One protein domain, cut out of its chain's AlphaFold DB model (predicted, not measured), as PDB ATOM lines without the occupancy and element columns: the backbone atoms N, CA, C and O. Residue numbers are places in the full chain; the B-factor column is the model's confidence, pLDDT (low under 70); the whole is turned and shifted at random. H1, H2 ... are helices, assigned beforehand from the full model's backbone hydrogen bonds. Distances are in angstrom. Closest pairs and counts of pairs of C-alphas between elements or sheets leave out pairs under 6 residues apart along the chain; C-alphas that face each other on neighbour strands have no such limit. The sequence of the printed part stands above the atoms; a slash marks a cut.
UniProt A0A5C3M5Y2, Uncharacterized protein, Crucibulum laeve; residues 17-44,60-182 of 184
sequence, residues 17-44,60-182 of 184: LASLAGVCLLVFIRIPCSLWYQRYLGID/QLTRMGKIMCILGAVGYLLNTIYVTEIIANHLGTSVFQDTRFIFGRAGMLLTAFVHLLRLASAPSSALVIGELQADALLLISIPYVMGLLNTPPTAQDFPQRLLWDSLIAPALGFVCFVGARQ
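Overview. This is residues 17 to 44 and 60 to 182 of the 184 residues of an uncharacterized protein of Crucibulum laeve (UniProt A0A5C3M5Y2). The longest helix, H2, stands in a ring of four helices side by side, H2, H3, H4 and H5, and H1 packs on the outside of H4. This all-helix bundle is up and down, each helix running against the one before. The 151 printed residues, with five named helices, H1 to H5, are compact: radius of gyration of the C-alphas 15.8 A, spans 48 by 31 by 22 A.

Along the chain. H2, residues 63 to 97, 42.4 A, has a kink near residue 91. H3 is residues 99 to 121, 31.3 A; H4 126 to 148, 32.8 A; H5 160 to 179, ending at C-alpha 179 (-69.136, 60.348, 57.407). H1, residues 17 to 40, 33.6 A, begins at C-alpha 17 (-88.393, 79.965, 35.877).

Arrangement. H2 touches H5, closest C-alphas Gly 65 and Gly 179, 3.9 A. H2 and H3 form a hairpin, closest C-alphas Ala 73 and Ala 112, 5.4 A. H4 touches H1, closest C-alphas Cys 33 and Ala 134, 6.0 A. H1 and H5 are apart. Every O i to N i+4 pair is within hydrogen-bond range in H3, against 19 of 20 in H1, 26 of 31 in H2, 17 of 19 in H4 and 13 of 16 in H5.

Size, cuts and confidence. Residues 45 to 59 are cut out, leaving 20.2 A between C-alphas 44 and 60. H4 to H5 is a long link. Confidence is low, pLDDT under 70, in residues 17 to 44, 121 to 126, 152 to 153 and 155 to 156.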
ATOM      1  N   LEU A  17     -87.840  79.725  34.542       56.19
ATOM      2  CA  LEU A  17     -88.393  79.965  35.877       56.19
ATOM      3  C   LEU A  17     -88.333  78.714  36.758       56.19
ATOM      4  O   LEU A  17     -87.990  78.831  37.929       56.19
ATOM      5  N   ALA A  18     -88.598  77.524  36.212       54.72
ATOM      6  CA  ALA A  18     -88.480  76.265  36.950       54.72
ATOM      7  C   ALA A  18     -87.020  75.938  37.316       54.72
ATOM      8  O   ALA A  18     -86.746  75.487  38.428       54.72
ATOM      9  N   SER A  19     -86.074  76.215  36.414       52.53
ATOM     10  CA  SER A  19     -84.641  76.054  36.680       52.53
ATOM     11  C   SER A  19     -84.133  77.042  37.738       52.53
ATOM     12  O   SER A  19     -83.485  76.642  38.709       52.53
ATOM     13  N   LEU A  20     -84.502  78.323  37.620       55.09
ATOM     14  CA  LEU A  20     -84.214  79.342  38.633       55.09
ATOM     15  C   LEU A  20     -84.855  78.990  39.972       55.09
ATOM     16  O   LEU A  20     -84.195  79.103  40.997       55.09
ATOM     17  N   ALA A  21     -86.093  78.495  39.973       60.81
ATOM     18  CA  ALA A  21     -86.758  78.023  41.179       60.81
ATOM     19  C   ALA A  21     -86.009  76.846  41.816       60.81
ATOM     20  O   ALA A  21     -85.882  76.821  43.033       60.81
ATOM     21  N   GLY A  22     -85.453  75.920  41.027       54.16
ATOM     22  CA  GLY A  22     -84.614  74.826  41.524       54.16
ATOM     23  C   GLY A  22     -83.316  75.314  42.174       54.16
ATOM     24  O   GLY A  22     -82.994  74.906  43.287       54.16
ATOM     25  N   VAL A  23     -82.599  76.242  41.533       54.47
ATOM     26  CA  VAL A  23     -81.385  76.855  42.107       54.47
ATOM     27  C   VAL A  23     -81.724  77.665  43.358       54.47
ATOM     28  O   VAL A  23     -81.052  77.533  44.380       54.47
ATOM     29  N   CYS A  24     -82.798  78.455  43.314       51.16
ATOM     30  CA  CYS A  24     -83.302  79.183  44.469       51.16
ATOM     31  C   CYS A  24     -83.668  78.220  45.593       51.16
ATOM     32  O   CYS A  24     -83.250  78.467  46.711       51.16
ATOM     33  N   LEU A  25     -84.360  77.109  45.326       60.22
ATOM     34  CA  LEU A  25     -84.707  76.102  46.330       60.22
ATOM     35  C   LEU A  25     -83.449  75.494  46.965       60.22
ATOM     36  O   LEU A  25     -83.386  75.365  48.180       60.22
ATOM     37  N   LEU A  26     -82.417  75.183  46.176       55.16
ATOM     38  CA  LEU A  26     -81.145  74.668  46.693       55.16
ATOM     39  C   LEU A  26     -80.426  75.697  47.574       55.16
ATOM     40  O   LEU A  26     -79.920  75.347  48.638       55.16
ATOM     41  N   VAL A  27     -80.437  76.974  47.187       57.19
ATOM     42  CA  VAL A  27     -79.926  78.082  48.011       57.19
ATOM     43  C   VAL A  27     -80.781  78.259  49.276       57.19
ATOM     44  O   VAL A  27     -80.240  78.387  50.372       57.19
ATOM     45  N   PHE A  28     -82.105  78.176  49.151       55.97
ATOM     46  CA  PHE A  28     -83.076  78.253  50.242       55.97
ATOM     47  C   PHE A  28     -83.046  77.038  51.165       55.97
ATOM     48  O   PHE A  28     -83.543  77.159  52.270       55.97
ATOM     49  N   ILE A  29     -82.483  75.897  50.766       57.50
ATOM     50  CA  ILE A  29     -82.230  74.749  51.651       57.50
ATOM     51  C   ILE A  29     -80.854  74.898  52.310       57.50
ATOM     52  O   ILE A  29     -80.704  74.657  53.509       57.50
ATOM     53  N   ARG A  30     -79.855  75.361  51.548       57.41
ATOM     54  CA  ARG A  30     -78.475  75.566  52.007       57.41
ATOM     55  C   ARG A  30     -78.376  76.614  53.117       57.41
ATOM     56  O   ARG A  30     -77.697  76.368  54.107       57.41
ATOM     57  N   ILE A  31     -79.068  77.745  52.974       56.22
ATOM     58  CA  ILE A  31     -79.047  78.859  53.936       56.22
ATOM     59  C   ILE A  31     -79.627  78.463  55.309       56.22
ATOM     60  O   ILE A  31     -78.927  78.623  56.304       56.22
ATOM     61  N   PRO A  32     -80.853  77.919  55.435       58.16
ATOM     62  CA  PRO A  32     -81.379  77.492  56.723       58.16
ATOM     63  C   PRO A  32     -80.652  76.268  57.270       58.16
ATOM     64  O   PRO A  32     -80.520  76.192  58.482       58.16
ATOM     65  N   CYS A  33     -80.120  75.353  56.447       56.78
ATOM     66  CA  CYS A  33     -79.257  74.283  56.964       56.78
ATOM     67  C   CYS A  33     -77.968  74.848  57.575       56.78
ATOM     68  O   CYS A  33     -77.595  74.437  58.671       56.78
ATOM     69  N   SER A  34     -77.316  75.823  56.927       55.62
ATOM     70  CA  SER A  34     -76.112  76.446  57.489       55.62
ATOM     71  C   SER A  34     -76.431  77.295  58.722       55.62
ATOM     72  O   SER A  34     -75.688  77.238  59.694       55.62
ATOM     73  N   LEU A  35     -77.545  78.036  58.725       58.34
ATOM     74  CA  LEU A  35     -77.999  78.849  59.862       58.34
ATOM     75  C   LEU A  35     -78.458  77.994  61.048       58.34
ATOM     76  O   LEU A  35     -78.160  78.313  62.197       58.34
ATOM     77  N   TRP A  36     -79.182  76.903  60.791       62.69
ATOM     78  CA  TRP A  36     -79.604  75.955  61.822       62.69
ATOM     79  C   TRP A  36     -78.393  75.253  62.429       62.69
ATOM     80  O   TRP A  36     -78.313  75.123  63.646       62.69
ATOM     81  N   TYR A  37     -77.408  74.888  61.606       54.44
ATOM     82  CA  TYR A  37     -76.158  74.310  62.085       54.44
ATOM     83  C   TYR A  37     -75.287  75.321  62.853       54.44
ATOM     84  O   TYR A  37     -74.724  74.971  63.887       54.44
ATOM     85  N   GLN A  38     -75.234  76.591  62.428       54.53
ATOM     86  CA  GLN A  38     -74.590  77.670  63.193       54.53
ATOM     87  C   GLN A  38     -75.244  77.866  64.568       54.53
ATOM     88  O   GLN A  38     -74.533  77.964  65.565       54.53
ATOM     89  N   ARG A  39     -76.582  77.819  64.643       59.00
ATOM     90  CA  ARG A  39     -77.318  77.826  65.921       59.00
ATOM     91  C   ARG A  39     -77.066  76.577  66.762       59.00
ATOM     92  O   ARG A  39     -76.940  76.691  67.974       59.00
ATOM     93  N   TYR A  40     -76.985  75.399  66.144       53.25
ATOM     94  CA  TYR A  40     -76.718  74.141  66.848       53.25
ATOM     95  C   TYR A  40     -75.307  74.109  67.457       53.25
ATOM     96  O   TYR A  40     -75.121  73.588  68.552       53.25
ATOM     97  N   LEU A  41     -74.322  74.704  66.778       50.25
ATOM     98  CA  LEU A  41     -72.961  74.871  67.294       50.25
ATOM     99  C   LEU A  41     -72.800  76.050  68.268       50.25
ATOM    100  O   LEU A  41     -71.694  76.271  68.752       50.25
ATOM    101  N   GLY A  42     -73.858  76.822  68.543       49.62
ATOM    102  CA  GLY A  42     -73.767  78.021  69.381       49.62
ATOM    103  C   GLY A  42     -72.856  79.110  68.801       49.62
ATOM    104  O   GLY A  42     -72.376  79.965  69.541       49.62
ATOM    105  N   ILE A  43     -72.593  79.086  67.488       50.19
ATOM    106  CA  ILE A  43     -71.833  80.132  66.800       50.19
ATOM    107  C   ILE A  43     -72.813  81.267  66.501       50.19
ATOM    108  O   ILE A  43     -73.294  81.431  65.379       50.19
ATOM    109  N   ASP A  44     -73.139  82.040  67.531       41.06
ATOM    110  CA  ASP A  44     -73.717  83.364  67.352       41.06
ATOM    111  C   ASP A  44     -72.660  84.244  66.666       41.06
ATOM    112  O   ASP A  44     -71.585  84.493  67.210       41.06
ATOM    113  N   GLN A  60     -62.808  67.646  65.146       75.44
ATOM    114  CA  GLN A  60     -62.121  67.222  63.927       75.44
ATOM    115  C   GLN A  60     -62.800  66.007  63.315       75.44
ATOM    116  O   GLN A  60     -63.184  65.063  64.000       75.44
ATOM    117  N   LEU A  61     -62.902  65.987  61.986       75.88
ATOM    118  CA  LEU A  61     -63.446  64.828  61.292       75.88
ATOM    119  C   LEU A  61     -62.479  63.643  61.412       75.88
ATOM    120  O   LEU A  61     -61.304  63.745  61.040       75.88
ATOM    121  N   THR A  62     -62.990  62.511  61.896       82.44
ATOM    122  CA  THR A  62     -62.240  61.250  61.978       82.44
ATOM    123  C   THR A  62     -61.653  60.878  60.609       82.44
ATOM    124  O   THR A  62     -62.219  61.180  59.554       82.44
ATOM    125  N   ARG A  63     -60.527  60.148  60.597       81.06
ATOM    126  CA  ARG A  63     -59.958  59.606  59.347       81.06
ATOM    127  C   ARG A  63     -60.971  58.720  58.605       81.06
ATOM    128  O   ARG A  63     -61.048  58.800  57.383       81.06
ATOM    129  N   MET A  64     -61.760  57.927  59.333       79.56
ATOM    130  CA  MET A  64     -62.811  57.083  58.749       79.56
ATOM    131  C   MET A  64     -63.937  57.922  58.135       79.56
ATOM    132  O   MET A  64     -64.308  57.671  56.992       79.56
ATOM    133  N   GLY A  65     -64.393  58.971  58.823       81.62
ATOM    134  CA  GLY A  65     -65.404  59.899  58.317       81.62
ATOM    135  C   GLY A  65     -64.972  60.585  57.025       81.62
ATOM    136  O   GLY A  65     -65.740  60.624  56.065       81.62
ATOM    137  N   LYS A  66     -63.705  61.020  56.942       80.75
ATOM    138  CA  LYS A  66     -63.126  61.555  55.698       80.75
ATOM    139  C   LYS A  66     -63.182  60.536  54.564       80.75
ATOM    140  O   LYS A  66     -63.661  60.866  53.486       80.75
ATOM    141  N   ILE A  67     -62.729  59.302  54.799       81.81
ATOM    142  CA  ILE A  67     -62.738  58.248  53.771       81.81
ATOM    143  C   ILE A  67     -64.168  57.966  53.296       81.81
ATOM    144  O   ILE A  67     -64.400  57.895  52.092       81.81
ATOM    145  N   MET A  68     -65.133  57.869  54.215       85.44
ATOM    146  CA  MET A  68     -66.541  57.659  53.869       85.44
ATOM    147  C   MET A  68     -67.097  58.797  53.004       85.44
ATOM    148  O   MET A  68     -67.729  58.515  51.989       85.44
ATOM    149  N   CYS A  69     -66.818  60.061  53.345       86.06
ATOM    150  CA  CYS A  69     -67.238  61.204  52.529       86.06
ATOM    151  C   CYS A  69     -66.605  61.196  51.132       86.06
ATOM    152  O   CYS A  69     -67.301  61.458  50.154       86.06
ATOM    153  N   ILE A  70     -65.311  60.870  51.012       83.56
ATOM    154  CA  ILE A  70     -64.649  60.771  49.698       83.56
ATOM    155  C   ILE A  70     -65.318  59.687  48.861       83.56
ATOM    156  O   ILE A  70     -65.702  59.945  47.723       83.56
ATOM    157  N   LEU A  71     -65.475  58.483  49.417       86.50
ATOM    158  CA  LEU A  71     -66.052  57.354  48.690       86.50
ATOM    159  C   LEU A  71     -67.502  57.627  48.283       86.50
ATOM    160  O   LEU A  71     -67.866  57.356  47.140       86.50
ATOM    161  N   GLY A  72     -68.307  58.208  49.175       86.81
ATOM    162  CA  GLY A  72     -69.685  58.590  48.873       86.81
ATOM    163  C   GLY A  72     -69.763  59.640  47.763       86.81
ATOM    164  O   GLY A  72     -70.504  59.453  46.800       86.81
ATOM    165  N   ALA A  73     -68.953  60.700  47.827       85.81
ATOM    166  CA  ALA A  73     -68.982  61.777  46.838       85.81
ATOM    167  C   ALA A  73     -68.408  61.354  45.475       85.81
ATOM    168  O   ALA A  73     -68.973  61.701  44.438       85.81
ATOM    169  N   VAL A  74     -67.334  60.555  45.452       85.25
ATOM    170  CA  VAL A  74     -66.802  59.963  44.211       85.25
ATOM    171  C   VAL A  74     -67.811  58.991  43.606       85.25
ATOM    172  O   VAL A  74     -68.090  59.068  42.412       85.25
ATOM    173  N   GLY A  75     -68.410  58.119  44.423       85.12
ATOM    174  CA  GLY A  75     -69.474  57.224  43.976       85.12
ATOM    175  C   GLY A  75     -70.657  57.998  43.397       85.12
ATOM    176  O   GLY A  75     -71.184  57.624  42.353       85.12
ATOM    177  N   TYR A  76     -71.033  59.119  44.019       89.81
ATOM    178  CA  TYR A  76     -72.114  59.982  43.546       89.81
ATOM    179  C   TYR A  76     -71.793  60.623  42.191       89.81
ATOM    180  O   TYR A  76     -72.652  60.647  41.305       89.81
ATOM    181  N   LEU A  77     -70.559  61.100  41.993       87.31
ATOM    182  CA  LEU A  77     -70.092  61.619  40.704       87.31
ATOM    183  C   LEU A  77     -70.155  60.549  39.617       87.31
ATOM    184  O   LEU A  77     -70.773  60.777  38.580       87.31
ATOM    185  N   LEU A  78     -69.565  59.378  39.869       86.62
ATOM    186  CA  LEU A  78     -69.551  58.270  38.914       86.62
ATOM    187  C   LEU A  78     -70.970  57.822  38.563       86.62
ATOM    188  O   LEU A  78     -71.284  57.672  37.388       86.62
ATOM    189  N   ASN A  79     -71.842  57.692  39.566       88.81
ATOM    190  CA  ASN A  79     -73.252  57.374  39.367       88.81
ATOM    191  C   ASN A  79     -73.946  58.419  38.482       88.81
ATOM    192  O   ASN A  79     -74.625  58.077  37.519       88.81
ATOM    193  N   THR A  80     -73.740  59.706  38.768       87.94
ATOM    194  CA  THR A  80     -74.354  60.799  38.002       87.94
ATOM    195  C   THR A  80     -73.879  60.805  36.548       87.94
ATOM    196  O   THR A  80     -74.699  60.969  35.645       87.94
ATOM    197  N   ILE A  81     -72.580  60.601  36.309       86.56
ATOM    198  CA  ILE A  81     -71.998  60.516  34.961       86.56
ATOM    199  C   ILE A  81     -72.569  59.306  34.220       86.56
ATOM    200  O   ILE A  81     -73.114  59.467  33.132       86.56
ATOM    201  N   TYR A  82     -72.521  58.128  34.842       88.25
ATOM    202  CA  TYR A  82     -73.003  56.872  34.269       88.25
ATOM    203  C   TYR A  82     -74.474  56.951  33.850       88.25
ATOM    204  O   TYR A  82     -74.831  56.619  32.722       88.25
ATOM    205  N   VAL A  83     -75.337  57.459  34.732       87.62
ATOM    206  CA  VAL A  83     -76.767  57.613  34.434       87.62
ATOM    207  C   VAL A  83     -76.989  58.635  33.321       87.62
ATOM    208  O   VAL A  83     -77.834  58.421  32.455       87.62
ATOM    209  N   THR A  84     -76.230  59.735  33.313       86.62
ATOM    210  CA  THR A  84     -76.318  60.748  32.251       86.62
ATOM    211  C   THR A  84     -75.917  60.163  30.898       86.62
ATOM    212  O   THR A  84     -76.603  60.407  29.909       86.62
ATOM    213  N   GLU A  85     -74.858  59.356  30.857       87.00
ATOM    214  CA  GLU A  85     -74.387  58.682  29.649       87.00
ATOM    215  C   GLU A  85     -75.411  57.667  29.130       87.00
ATOM    216  O   GLU A  85     -75.747  57.684  27.949       87.00
ATOM    217  N   ILE A  86     -75.981  56.832  30.004       87.50
ATOM    218  CA  ILE A  86     -77.020  55.875  29.604       87.50
ATOM    219  C   ILE A  86     -78.247  56.588  29.045       87.50
ATOM    220  O   ILE A  86     -78.774  56.182  28.011       87.50
ATOM    221  N   ILE A  87     -78.689  57.660  29.699       84.94
ATOM    222  CA  ILE A  87     -79.822  58.460  29.233       84.94
ATOM    223  C   ILE A  87     -79.518  59.075  27.861       84.94
ATOM    224  O   ILE A  87     -80.349  58.989  26.958       84.94
ATOM    225  N   ALA A  88     -78.322  59.642  27.683       83.81
ATOM    226  CA  ALA A  88     -77.884  60.213  26.414       83.81
ATOM    227  C   ALA A  88     -77.793  59.158  25.300       83.81
ATOM    228  O   ALA A  88     -78.172  59.433  24.164       83.81
ATOM    229  N   ASN A  89     -77.349  57.944  25.624       86.00
ATOM    230  CA  ASN A  89     -77.278  56.835  24.676       86.00
ATOM    231  C   ASN A  89     -78.665  56.288  24.312       86.00
ATOM    232  O   ASN A  89     -78.871  55.860  23.179       86.00
ATOM    233  N   HIS A  90     -79.622  56.301  25.245       83.44
ATOM    234  CA  HIS A  90     -80.958  55.749  25.017       83.44
ATOM    235  C   HIS A  90     -81.891  56.714  24.273       83.44
ATOM    236  O   HIS A  90     -82.654  56.296  23.408       83.44
ATOM    237  N   LEU A  91     -81.826  58.007  24.596       81.19
ATOM    238  CA  LEU A  91     -82.746  59.035  24.086       81.19
ATOM    239  C   LEU A  91     -82.072  60.027  23.120       81.19
ATOM    240  O   LEU A  91     -82.713  60.934  22.577       81.19
ATOM    241  N   GLY A  92     -80.773  59.853  22.885       79.69
ATOM    242  CA  GLY A  92     -79.965  60.713  22.033       79.69
ATOM    243  C   GLY A  92     -79.669  62.077  22.658       79.69
ATOM    244  O   GLY A  92     -79.964  62.366  23.819       79.69
ATOM    245  N   THR A  93     -79.110  62.971  21.844       76.44
ATOM    246  CA  THR A  93     -78.731  64.328  22.272       76.44
ATOM    247  C   THR A  93     -79.924  65.249  22.543       76.44
ATOM    248  O   THR A  93     -79.742  66.345  23.069       76.44
ATOM    249  N   SER A  94     -81.144  64.803  22.224       78.88
ATOM    250  CA  SER A  94     -82.388  65.545  22.451       78.88
ATOM    251  C   SER A  94     -82.613  65.879  23.930       78.88
ATOM    252  O   SER A  94     -83.106  66.957  24.248       78.88
ATOM    253  N   VAL A  95     -82.161  65.013  24.844       78.00
ATOM    254  CA  VAL A  95     -82.306  65.214  26.295       78.00
ATOM    255  C   VAL A  95     -81.521  66.432  26.787       78.00
ATOM    256  O   VAL A  95     -81.948  67.113  27.715       78.00
ATOM    257  N   PHE A  96     -80.409  66.770  26.129       78.88
ATOM    258  CA  PHE A  96     -79.629  67.968  26.451       78.88
ATOM    259  C   PHE A  96     -80.291  69.266  25.973       78.88
ATOM    260  O   PHE A  96     -79.804  70.348  26.274       78.88
ATOM    261  N   GLN A  97     -81.400  69.206  25.237       80.75
ATOM    262  CA  GLN A  97     -82.168  70.413  24.932       80.75
ATOM    263  C   GLN A  97     -83.026  70.854  26.124       80.75
ATOM    264  O   GLN A  97     -83.371  72.032  26.219       80.75
ATOM    265  N   ASP A  98     -83.330  69.943  27.057       79.88
ATOM    266  CA  ASP A  98     -84.053  70.292  28.274       79.88
ATOM    267  C   ASP A  98     -83.095  70.883  29.316       79.88
ATOM    268  O   ASP A  98     -82.221  70.215  29.883       79.88
ATOM    269  N   THR A  99     -83.283  72.170  29.595       80.00
ATOM    270  CA  THR A  99     -82.482  72.893  30.584       80.00
ATOM    271  C   THR A  99     -82.628  72.300  31.972       80.00
ATOM    272  O   THR A  99     -81.641  72.245  32.694       80.00
ATOM    273  N   ARG A 100     -83.802  71.790  32.356       81.56
ATOM    274  CA  ARG A 100     -84.021  71.205  33.686       81.56
ATOM    275  C   ARG A 100     -83.160  69.965  33.880       81.56
ATOM    276  O   ARG A 100     -82.651  69.747  34.979       81.56
ATOM    277  N   PHE A 101     -82.974  69.170  32.825       83.75
ATOM    278  CA  PHE A 101     -82.096  68.003  32.865       83.75
ATOM    279  C   PHE A 101     -80.637  68.419  33.019       83.75
ATOM    280  O   PHE A 101     -79.966  67.938  33.933       83.75
ATOM    281  N   ILE A 102     -80.173  69.362  32.189       84.38
ATOM    282  CA  ILE A 102     -78.805  69.885  32.278       84.38
ATOM    283  C   ILE A 102     -78.554  70.497  33.653       84.38
ATOM    284  O   ILE A 102     -77.584  70.128  34.301       84.38
ATOM    285  N   PHE A 103     -79.414  71.400  34.121       84.19
ATOM    286  CA  PHE A 103     -79.236  72.075  35.405       84.19
ATOM    287  C   PHE A 103     -79.305  71.105  36.579       84.19
ATOM    288  O   PHE A 103     -78.489  71.209  37.491       84.19
ATOM    289  N   GLY A 104     -80.216  70.130  36.545       85.25
ATOM    290  CA  GLY A 104     -80.292  69.097  37.571       85.25
ATOM    291  C   GLY A 104     -79.007  68.269  37.641       85.25
ATOM    292  O   GLY A 104     -78.370  68.201  38.691       85.25
ATOM    293  N   ARG A 105     -78.559  67.709  36.508       87.25
ATOM    294  CA  ARG A 105     -77.330  66.896  36.448       87.25
ATOM    295  C   ARG A 105     -76.069  67.708  36.725       87.25
ATOM    296  O   ARG A 105     -75.223  67.268  37.499       87.25
ATOM    297  N   ALA A 106     -75.950  68.903  36.157       84.44
ATOM    298  CA  ALA A 106     -74.833  69.803  36.422       84.44
ATOM    299  C   ALA A 106     -74.796  70.223  37.897       84.44
ATOM    300  O   ALA A 106     -73.724  70.240  38.491       84.44
ATOM    301  N   GLY A 107     -75.952  70.488  38.513       86.19
ATOM    302  CA  GLY A 107     -76.068  70.781  39.940       86.19
ATOM    303  C   GLY A 107     -75.621  69.611  40.819       86.19
ATOM    304  O   GLY A 107     -74.873  69.817  41.775       86.19
ATOM    305  N   MET A 108     -76.004  68.380  40.465       89.50
ATOM    306  CA  MET A 108     -75.523  67.155  41.120       89.50
ATOM    307  C   MET A 108     -73.992  67.034  41.041       89.50
ATOM    308  O   MET A 108     -73.341  66.834  42.068       89.50
ATOM    309  N   LEU A 109     -73.415  67.195  39.845       88.06
ATOM    310  CA  LEU A 109     -71.965  67.113  39.631       88.06
ATOM    311  C   LEU A 109     -71.212  68.213  40.383       88.06
ATOM    312  O   LEU A 109     -70.239  67.934  41.082       88.06
ATOM    313  N   LEU A 110     -71.684  69.456  40.279       87.12
ATOM    314  CA  LEU A 110     -71.067  70.607  40.925       87.12
ATOM    315  C   LEU A 110     -71.084  70.461  42.446       87.12
ATOM    316  O   LEU A 110     -70.066  70.690  43.089       87.12
ATOM    317  N   THR A 111     -72.210  70.033  43.021       87.19
ATOM    318  CA  THR A 111     -72.336  69.844  44.474       87.19
ATOM    319  C   THR A 111     -71.368  68.777  44.975       87.19
ATOM    320  O   THR A 111     -70.666  68.999  45.960       87.19
ATOM    321  N   ALA A 112     -71.266  67.643  44.276       86.06
ATOM    322  CA  ALA A 112     -70.342  66.580  44.660       86.06
ATOM    323  C   ALA A 112     -68.873  67.009  44.512       86.06
ATOM    324  O   ALA A 112     -68.047  66.704  45.373       86.06
ATOM    325  N   PHE A 113     -68.549  67.777  43.469       84.31
ATOM    326  CA  PHE A 113     -67.212  68.333  43.283       84.31
ATOM    327  C   PHE A 113     -66.847  69.349  44.373       84.31
ATOM    328  O   PHE A 113     -65.763  69.270  44.946       84.31
ATOM    329  N   VAL A 114     -67.758  70.265  44.712       82.88
ATOM    330  CA  VAL A 114     -67.569  71.236  45.802       82.88
ATOM    331  C   VAL A 114     -67.375  70.519  47.140       82.88
ATOM    332  O   VAL A 114     -66.482  70.893  47.900       82.88
ATOM    333  N   HIS A 115     -68.143  69.456  47.400       84.50
ATOM    334  CA  HIS A 115     -67.992  68.631  48.600       84.50
ATOM    335  C   HIS A 115     -66.583  68.019  48.695       84.50
ATOM    336  O   HIS A 115     -65.926  68.131  49.730       84.50
ATOM    337  N   LEU A 116     -66.076  67.434  47.601       80.50
ATOM    338  CA  LEU A 116     -64.714  66.888  47.540       80.50
ATOM    339  C   LEU A 116     -63.644  67.967  47.706       80.50
ATOM    340  O   LEU A 116     -62.683  67.771  48.450       80.50
ATOM    341  N   LEU A 117     -63.814  69.113  47.044       80.44
ATOM    342  CA  LEU A 117     -62.876  70.227  47.125       80.44
ATOM    343  C   LEU A 117     -62.746  70.724  48.566       80.44
ATOM    344  O   LEU A 117     -61.633  70.920  49.051       80.44
ATOM    345  N   ARG A 118     -63.868  70.883  49.273       81.19
ATOM    346  CA  ARG A 118     -63.899  71.271  50.690       81.19
ATOM    347  C   ARG A 118     -63.218  70.245  51.582       81.19
ATOM    348  O   ARG A 118     -62.454  70.620  52.466       81.19
ATOM    349  N   LEU A 119     -63.434  68.962  51.308       78.19
ATOM    350  CA  LEU A 119     -62.787  67.888  52.052       78.19
ATOM    351  C   LEU A 119     -61.260  67.852  51.843       78.19
ATOM    352  O   LEU A 119     -60.529  67.464  52.752       78.19
ATOM    353  N   ALA A 120     -60.787  68.248  50.656       74.38
ATOM    354  CA  ALA A 120     -59.371  68.263  50.294       74.38
ATOM    355  C   ALA A 120     -58.632  69.536  50.738       74.38
ATOM    356  O   ALA A 120     -57.437  69.477  51.025       74.38
ATOM    357  N   SER A 121     -59.316  70.683  50.762       66.50
ATOM    358  CA  SER A 121     -58.678  71.997  50.923       66.50
ATOM    359  C   SER A 121     -58.674  72.532  52.351       66.50
ATOM    360  O   SER A 121     -57.796  73.326  52.683       66.50
ATOM    361  N   ALA A 122     -59.620  72.124  53.200       59.31
ATOM    362  CA  ALA A 122     -59.815  72.776  54.488       59.31
ATOM    363  C   ALA A 122     -59.404  71.890  55.681       59.31
ATOM    364  O   ALA A 122     -59.742  70.699  55.726       59.31
ATOM    365  N   PRO A 123     -58.715  72.452  56.697       60.81
ATOM    366  CA  PRO A 123     -58.619  71.798  57.993       60.81
ATOM    367  C   PRO A 123     -60.033  71.578  58.538       60.81
ATOM    368  O   PRO A 123     -60.945  72.363  58.285       60.81
ATOM    369  N   SER A 124     -60.225  70.463  59.239       61.47
ATOM    370  CA  SER A 124     -61.528  69.977  59.701       61.47
ATOM    371  C   SER A 124     -62.050  70.823  60.860       61.47
ATOM    372  O   SER A 124     -62.094  70.341  61.981       61.47
ATOM    373  N   SER A 125     -62.375  72.087  60.604       65.88
ATOM    374  CA  SER A 125     -62.977  72.984  61.583       65.88
ATOM    375  C   SER A 125     -64.483  72.745  61.665       65.88
ATOM    376  O   SER A 125     -65.109  72.229  60.731       65.88
ATOM    377  N   ALA A 126     -65.093  73.160  62.777       66.31
ATOM    378  CA  ALA A 126     -66.527  72.997  63.019       66.31
ATOM    379  C   ALA A 126     -67.393  73.564  61.877       66.31
ATOM    380  O   ALA A 126     -68.399  72.961  61.495       66.31
ATOM    381  N   LEU A 127     -66.962  74.688  61.292       70.19
ATOM    382  CA  LEU A 127     -67.622  75.333  60.158       70.19
ATOM    383  C   LEU A 127     -67.610  74.434  58.913       70.19
ATOM    384  O   LEU A 127     -68.657  74.202  58.315       70.19
ATOM    385  N   VAL A 128     -66.446  73.884  58.560       76.25
ATOM    386  CA  VAL A 128     -66.276  73.008  57.388       76.25
ATOM    387  C   VAL A 128     -67.095  71.731  57.541       76.25
ATOM    388  O   VAL A 128     -67.688  71.260  56.576       76.25
ATOM    389  N   ILE A 129     -67.187  71.183  58.754       78.12
ATOM    390  CA  ILE A 129     -68.020  70.007  59.035       78.12
ATOM    391  C   ILE A 129     -69.504  70.316  58.789       78.12
ATOM    392  O   ILE A 129     -70.203  69.513  58.171       78.12
ATOM    393  N   GLY A 130     -69.975  71.495  59.199       77.25
ATOM    394  CA  GLY A 130     -71.337  71.950  58.911       77.25
ATOM    395  C   GLY A 130     -71.626  72.111  57.436       77.25
ATOM    396  O   GLY A 130     -72.663  71.677  56.938       77.25
ATOM    397  N   GLU A 131     -70.675  72.703  56.724       81.56
ATOM    398  CA  GLU A 131     -70.751  72.840  55.280       81.56
ATOM    399  C   GLU A 131     -70.775  71.478  54.575       81.56
ATOM    400  O   GLU A 131     -71.585  71.283  53.673       81.56
ATOM    401  N   LEU A 132     -69.965  70.514  55.022       84.12
ATOM    402  CA  LEU A 132     -69.963  69.147  54.498       84.12
ATOM    403  C   LEU A 132     -71.297  68.437  54.749       84.12
ATOM    404  O   LEU A 132     -71.792  67.747  53.862       84.12
ATOM    405  N   GLN A 133     -71.900  68.614  55.926       84.88
ATOM    406  CA  GLN A 133     -73.222  68.058  56.225       84.88
ATOM    407  C   GLN A 133     -74.307  68.691  55.347       84.88
ATOM    408  O   GLN A 133     -75.130  67.967  54.787       84.88
ATOM    409  N   ALA A 134     -74.287  70.015  55.177       80.50
ATOM    410  CA  ALA A 134     -75.217  70.714  54.296       80.50
ATOM    411  C   ALA A 134     -75.055  70.268  52.833       80.50
ATOM    412  O   ALA A 134     -76.043  69.979  52.163       80.50
ATOM    413  N   ASP A 135     -73.819  70.140  52.351       83.94
ATOM    414  CA  ASP A 135     -73.529  69.634  51.009       83.94
ATOM    415  C   ASP A 135     -74.010  68.180  50.847       83.94
ATOM    416  O   ASP A 135     -74.614  67.845  49.831       83.94
ATOM    417  N   ALA A 136     -73.825  67.321  51.854       86.38
ATOM    418  CA  ALA A 136     -74.327  65.947  51.830       86.38
ATOM    419  C   ALA A 136     -75.866  65.884  51.784       86.38
ATOM    420  O   ALA A 136     -76.427  65.078  51.043       86.38
ATOM    421  N   LEU A 137     -76.565  66.769  52.503       86.69
ATOM    422  CA  LEU A 137     -78.023  66.903  52.399       86.69
ATOM    423  C   LEU A 137     -78.465  67.365  51.002       86.69
ATOM    424  O   LEU A 137     -79.499  66.912  50.502       86.69
ATOM    425  N   LEU A 138     -77.685  68.221  50.338       86.81
ATOM    426  CA  LEU A 138     -77.939  68.593  48.944       86.81
ATOM    427  C   LEU A 138     -77.768  67.388  48.007       86.81
ATOM    428  O   LEU A 138     -78.636  67.156  47.170       86.81
ATOM    429  N   LEU A 139     -76.732  66.564  48.193       86.31
ATOM    430  CA  LEU A 139     -76.560  65.317  47.429       86.31
ATOM    431  C   LEU A 139     -77.752  64.362  47.596       86.31
ATOM    432  O   LEU A 139     -78.151  63.696  46.648       86.31
ATOM    433  N   ILE A 140     -78.360  64.317  48.783       87.44
ATOM    434  CA  ILE A 140     -79.558  63.504  49.026       87.44
ATOM    435  C   ILE A 140     -80.786  64.100  48.335       87.44
ATOM    436  O   ILE A 140     -81.587  63.359  47.775       87.44
ATOM    437  N   SER A 141     -80.959  65.422  48.392       83.06
ATOM    438  CA  SER A 141     -82.211  66.096  48.018       83.06
ATOM    439  C   SER A 141     -82.324  66.464  46.539       83.06
ATOM    440  O   SER A 141     -83.431  66.403  46.003       83.06
ATOM    441  N   ILE A 142     -81.223  66.796  45.852       85.19
ATOM    442  CA  ILE A 142     -81.248  67.172  44.426       85.19
ATOM    443  C   ILE A 142     -81.961  66.118  43.554       85.19
ATOM    444  O   ILE A 142     -82.833  66.511  42.774       85.19
ATOM    445  N   PRO A 143     -81.687  64.805  43.686       84.25
ATOM    446  CA  PRO A 143     -82.376  63.794  42.886       84.25
ATOM    447  C   PRO A 143     -83.896  63.777  43.103       84.25
ATOM    448  O   PRO A 143     -84.657  63.653  42.143       84.25
ATOM    449  N   TYR A 144     -84.353  63.975  44.345       81.75
ATOM    450  CA  TYR A 144     -85.782  64.063  44.660       81.75
ATOM    451  C   TYR A 144     -86.418  65.320  44.074       81.75
ATOM    452  O   TYR A 144     -87.513  65.242  43.522       81.75
ATOM    453  N   VAL A 145     -85.735  66.466  44.148       80.94
ATOM    454  CA  VAL A 145     -86.211  67.719  43.544       80.94
ATOM    455  C   VAL A 145     -86.331  67.565  42.028       80.94
ATOM    456  O   VAL A 145     -87.337  67.972  41.456       80.94
ATOM    457  N   MET A 146     -85.367  66.913  41.372       81.88
ATOM    458  CA  MET A 146     -85.458  66.602  39.940       81.88
ATOM    459  C   MET A 146     -86.646  65.688  39.613       81.88
ATOM    460  O   MET A 146     -87.283  65.861  38.574       81.88
ATOM    461  N   GLY A 147     -86.951  64.722  40.483       79.81
ATOM    462  CA  GLY A 147     -88.149  63.891  40.358       79.81
ATOM    463  C   GLY A 147     -89.436  64.709  40.500       79.81
ATOM    464  O   GLY A 147     -90.318  64.617  39.652       79.81
ATOM    465  N   LEU A 148     -89.517  65.562  41.525       81.00
ATOM    466  CA  LEU A 148     -90.675  66.418  41.804       81.00
ATOM    467  C   LEU A 148     -90.955  67.412  40.667       81.00
ATOM    468  O   LEU A 148     -92.107  67.663  40.325       81.00
ATOM    469  N   LEU A 149     -89.900  67.967  40.065       77.75
ATOM    470  CA  LEU A 149     -90.000  68.901  38.942       77.75
ATOM    471  C   LEU A 149     -90.323  68.211  37.606       77.75
ATOM    472  O   LEU A 149     -90.352  68.886  36.575       77.75
ATOM    473  N   ASN A 150     -90.559  66.891  37.609       77.38
ATOM    474  CA  ASN A 150     -90.752  66.078  36.408       77.38
ATOM    475  C   ASN A 150     -89.674  66.354  35.353       77.38
ATOM    476  O   ASN A 150     -89.954  66.401  34.153       77.38
ATOM    477  N   THR A 151     -88.432  66.569  35.798       75.44
ATOM    478  CA  THR A 151     -87.299  66.735  34.893       75.44
ATOM    479  C   THR A 151     -87.240  65.494  34.004       75.44
ATOM    480  O   THR A 151     -87.331  64.402  34.557       75.44
ATOM    481  N   PRO A 152     -87.108  65.586  32.675       68.94
ATOM    482  CA  PRO A 152     -86.976  64.404  31.829       68.94
ATOM    483  C   PRO A 152     -85.590  63.752  31.966       68.94
ATOM    484  O   PRO A 152     -84.662  64.398  32.449       68.94
ATOM    485  N   PRO A 153     -85.425  62.477  31.571       68.56
ATOM    486  CA  PRO A 153     -86.472  61.567  31.094       68.56
ATOM    487  C   PRO A 153     -87.357  61.069  32.230       68.56
ATOM    488  O   PRO A 153     -86.845  60.660  33.271       68.56
ATOM    489  N   THR A 154     -88.676  61.124  32.069       71.31
ATOM    490  CA  THR A 154     -89.579  60.760  33.168       71.31
ATOM    491  C   THR A 154     -89.449  59.275  33.515       71.31
ATOM    492  O   THR A 154     -88.907  58.483  32.743       71.31
ATOM    493  N   ALA A 155     -89.942  58.864  34.689       66.94
ATOM    494  CA  ALA A 155     -89.898  57.456  35.100       66.94
ATOM    495  C   ALA A 155     -90.615  56.510  34.111       66.94
ATOM    496  O   ALA A 155     -90.352  55.310  34.124       66.94
ATOM    497  N   GLN A 156     -91.494  57.042  33.255       68.38
ATOM    498  CA  GLN A 156     -92.143  56.298  32.175       68.38
ATOM    499  C   GLN A 156     -91.185  56.017  31.009       68.38
ATOM    500  O   GLN A 156     -91.193  54.911  30.476       68.38
ATOM    501  N   ASP A 157     -90.325  56.978  30.660       73.69
ATOM    502  CA  ASP A 157     -89.364  56.860  29.555       73.69
ATOM    503  C   ASP A 157     -88.120  56.062  29.961       73.69
ATOM    504  O   ASP A 157     -87.509  55.368  29.151       73.69
ATOM    505  N   PHE A 158     -87.723  56.169  31.232       78.06
ATOM    506  CA  PHE A 158     -86.554  55.481  31.762       78.06
ATOM    507  C   PHE A 158     -86.808  55.004  33.203       78.06
ATOM    508  O   PHE A 158     -86.408  55.672  34.158       78.06
ATOM    509  N   PRO A 159     -87.447  53.834  33.410       78.06
ATOM    510  CA  PRO A 159     -87.809  53.356  34.750       78.06
ATOM    511  C   PRO A 159     -86.583  53.067  35.621       78.06
ATOM    512  O   PRO A 159     -86.620  53.243  36.839       78.06
ATOM    513  N   GLN A 160     -85.454  52.708  35.000       80.38
ATOM    514  CA  GLN A 160     -84.178  52.540  35.696       80.38
ATOM    515  C   GLN A 160     -83.691  53.844  36.338       80.38
ATOM    516  O   GLN A 160     -82.972  53.793  37.335       80.38
ATOM    517  N   ARG A 161     -84.126  55.013  35.843       78.75
ATOM    518  CA  ARG A 161     -83.827  56.301  36.473       78.75
ATOM    519  C   ARG A 161     -84.269  56.335  37.927       78.75
ATOM    520  O   ARG A 161     -83.556  56.882  38.758       78.75
ATOM    521  N   LEU A 162     -85.427  55.750  38.229       78.12
ATOM    522  CA  LEU A 162     -85.976  55.745  39.578       78.12
ATOM    523  C   LEU A 162     -85.016  55.049  40.546       78.12
ATOM    524  O   LEU A 162     -84.738  55.571  41.618       78.12
ATOM    525  N   LEU A 163     -84.437  53.917  40.140       85.81
ATOM    526  CA  LEU A 163     -83.456  53.204  40.952       85.81
ATOM    527  C   LEU A 163     -82.200  54.057  41.186       85.81
ATOM    528  O   LEU A 163     -81.762  54.237  42.322       85.81
ATOM    529  N   TRP A 164     -81.626  54.609  40.120       86.50
ATOM    530  CA  TRP A 164     -80.350  55.313  40.223       86.50
ATOM    531  C   TRP A 164     -80.458  56.676  40.915       86.50
ATOM    532  O   TRP A 164     -79.615  57.012  41.748       86.50
ATOM    533  N   ASP A 165     -81.507  57.440  40.608       84.50
ATOM    534  CA  ASP A 165     -81.714  58.783  41.147       84.50
ATOM    535  C   ASP A 165     -82.460  58.760  42.482       84.50
ATOM    536  O   ASP A 165     -82.156  59.571  43.342       84.50
ATOM    537  N   SER A 166     -83.419  57.857  42.706       82.44
ATOM    538  CA  SER A 166     -84.219  57.879  43.948       82.44
ATOM    539  C   SER A 166     -83.661  56.982  45.049       82.44
ATOM    540  O   SER A 166     -84.015  57.172  46.208       82.44
ATOM    541  N   LEU A 167     -82.788  56.023  44.722       88.31
ATOM    542  CA  LEU A 167     -82.197  55.127  45.718       88.31
ATOM    543  C   LEU A 167     -80.685  55.314  45.826       88.31
ATOM    544  O   LEU A 167     -80.179  55.636  46.900       88.31
ATOM    545  N   ILE A 168     -79.956  55.136  44.723       90.19
ATOM    546  CA  ILE A 168     -78.490  55.037  44.767       90.19
ATOM    547  C   ILE A 168     -77.840  56.395  45.043       90.19
ATOM    548  O   ILE A 168     -77.027  56.502  45.960       90.19
ATOM    549  N   ALA A 169     -78.224  57.449  44.319       89.19
ATOM    550  CA  ALA A 169     -77.707  58.796  44.565       89.19
ATOM    551  C   ALA A 169     -77.985  59.286  46.011       89.19
ATOM    552  O   ALA A 169     -77.033  59.686  46.689       89.19
ATOM    553  N   PRO A 170     -79.214  59.169  46.555       89.12
ATOM    554  CA  PRO A 170     -79.494  59.492  47.951       89.12
ATOM    555  C   PRO A 170     -78.721  58.639  48.954       89.12
ATOM    556  O   PRO A 170     -78.236  59.173  49.948       89.12
ATOM    557  N   ALA A 171     -78.553  57.338  48.700       91.06
ATOM    558  CA  ALA A 171     -77.761  56.472  49.569       91.06
ATOM    559  C   ALA A 171     -76.294  56.926  49.636       91.06
ATOM    560  O   ALA A 171     -75.710  56.979  50.718       91.06
ATOM    561  N   LEU A 172     -75.713  57.327  48.504       90.50
ATOM    562  CA  LEU A 172     -74.347  57.854  48.437       90.50
ATOM    563  C   LEU A 172     -74.217  59.198  49.168       90.50
ATOM    564  O   LEU A 172     -73.276  59.389  49.939       90.50
ATOM    565  N   GLY A 173     -75.197  60.095  49.011       87.75
ATOM    566  CA  GLY A 173     -75.276  61.329  49.797       87.75
ATOM    567  C   GLY A 173     -75.420  61.066  51.303       87.75
ATOM    568  O   GLY A 173     -74.786  61.736  52.117       87.75
ATOM    569  N   PHE A 174     -76.182  60.040  51.692       89.12
ATOM    570  CA  PHE A 174     -76.339  59.629  53.088       89.12
ATOM    571  C   PHE A 174     -75.044  59.073  53.686       89.12
ATOM    572  O   PHE A 174     -74.717  59.394  54.828       89.12
ATOM    573  N   VAL A 175     -74.255  58.316  52.917       89.75
ATOM    574  CA  VAL A 175     -72.913  57.882  53.338       89.75
ATOM    575  C   VAL A 175     -72.021  59.092  53.638       89.75
ATOM    576  O   VAL A 175     -71.359  59.104  54.678       89.75
ATOM    577  N   CYS A 176     -72.056  60.134  52.800       87.12
ATOM    578  CA  CYS A 176     -71.349  61.389  53.078       87.12
ATOM    579  C   CYS A 176     -71.869  62.074  54.345       87.12
ATOM    580  O   CYS A 176     -71.081  62.557  55.153       87.12
ATOM    581  N   PHE A 177     -73.183  62.092  54.560       87.88
ATOM    582  CA  PHE A 177     -73.770  62.703  55.750       87.88
ATOM    583  C   PHE A 177     -73.333  61.984  57.035       87.88
ATOM    584  O   PHE A 177     -72.927  62.629  58.002       87.88
ATOM    585  N   VAL A 178     -73.351  60.648  57.040       86.94
ATOM    586  CA  VAL A 178     -72.872  59.839  58.171       86.94
ATOM    587  C   VAL A 178     -71.375  60.052  58.395       86.94
ATOM    588  O   VAL A 178     -70.960  60.261  59.534       86.94
ATOM    589  N   GLY A 179     -70.571  60.066  57.327       83.81
ATOM    590  CA  GLY A 179     -69.136  60.348  57.407       83.81
ATOM    591  C   GLY A 179     -68.843  61.725  58.010       83.81
ATOM    592  O   GLY A 179     -68.013  61.842  58.910       83.81
ATOM    593  N   ALA A 180     -69.605  62.745  57.605       82.31
ATOM    594  CA  ALA A 180     -69.504  64.116  58.100       82.31
ATOM    595  C   ALA A 180     -69.977  64.288  59.560       82.31
ATOM    596  O   ALA A 180     -69.774  65.347  60.152       82.31
ATOM    597  N   ARG A 181     -70.598  63.267  60.167       83.00
ATOM    598  CA  ARG A 181     -70.969  63.249  61.594       83.00
ATOM    599  C   ARG A 181     -69.966  62.520  62.486       83.00
ATOM    600  O   ARG A 181     -70.105  62.576  63.706       83.00
ATOM    601  N   GLN A 182     -68.964  61.851  61.917       78.56
ATOM    602  CA  GLN A 182     -67.932  61.165  62.696       78.56
ATOM    603  C   GLN A 182     -66.841  62.151  63.129       78.56
ATOM    604  O   GLN A 182     -65.845  62.348  62.425       78.56
TER     605      GLN A 182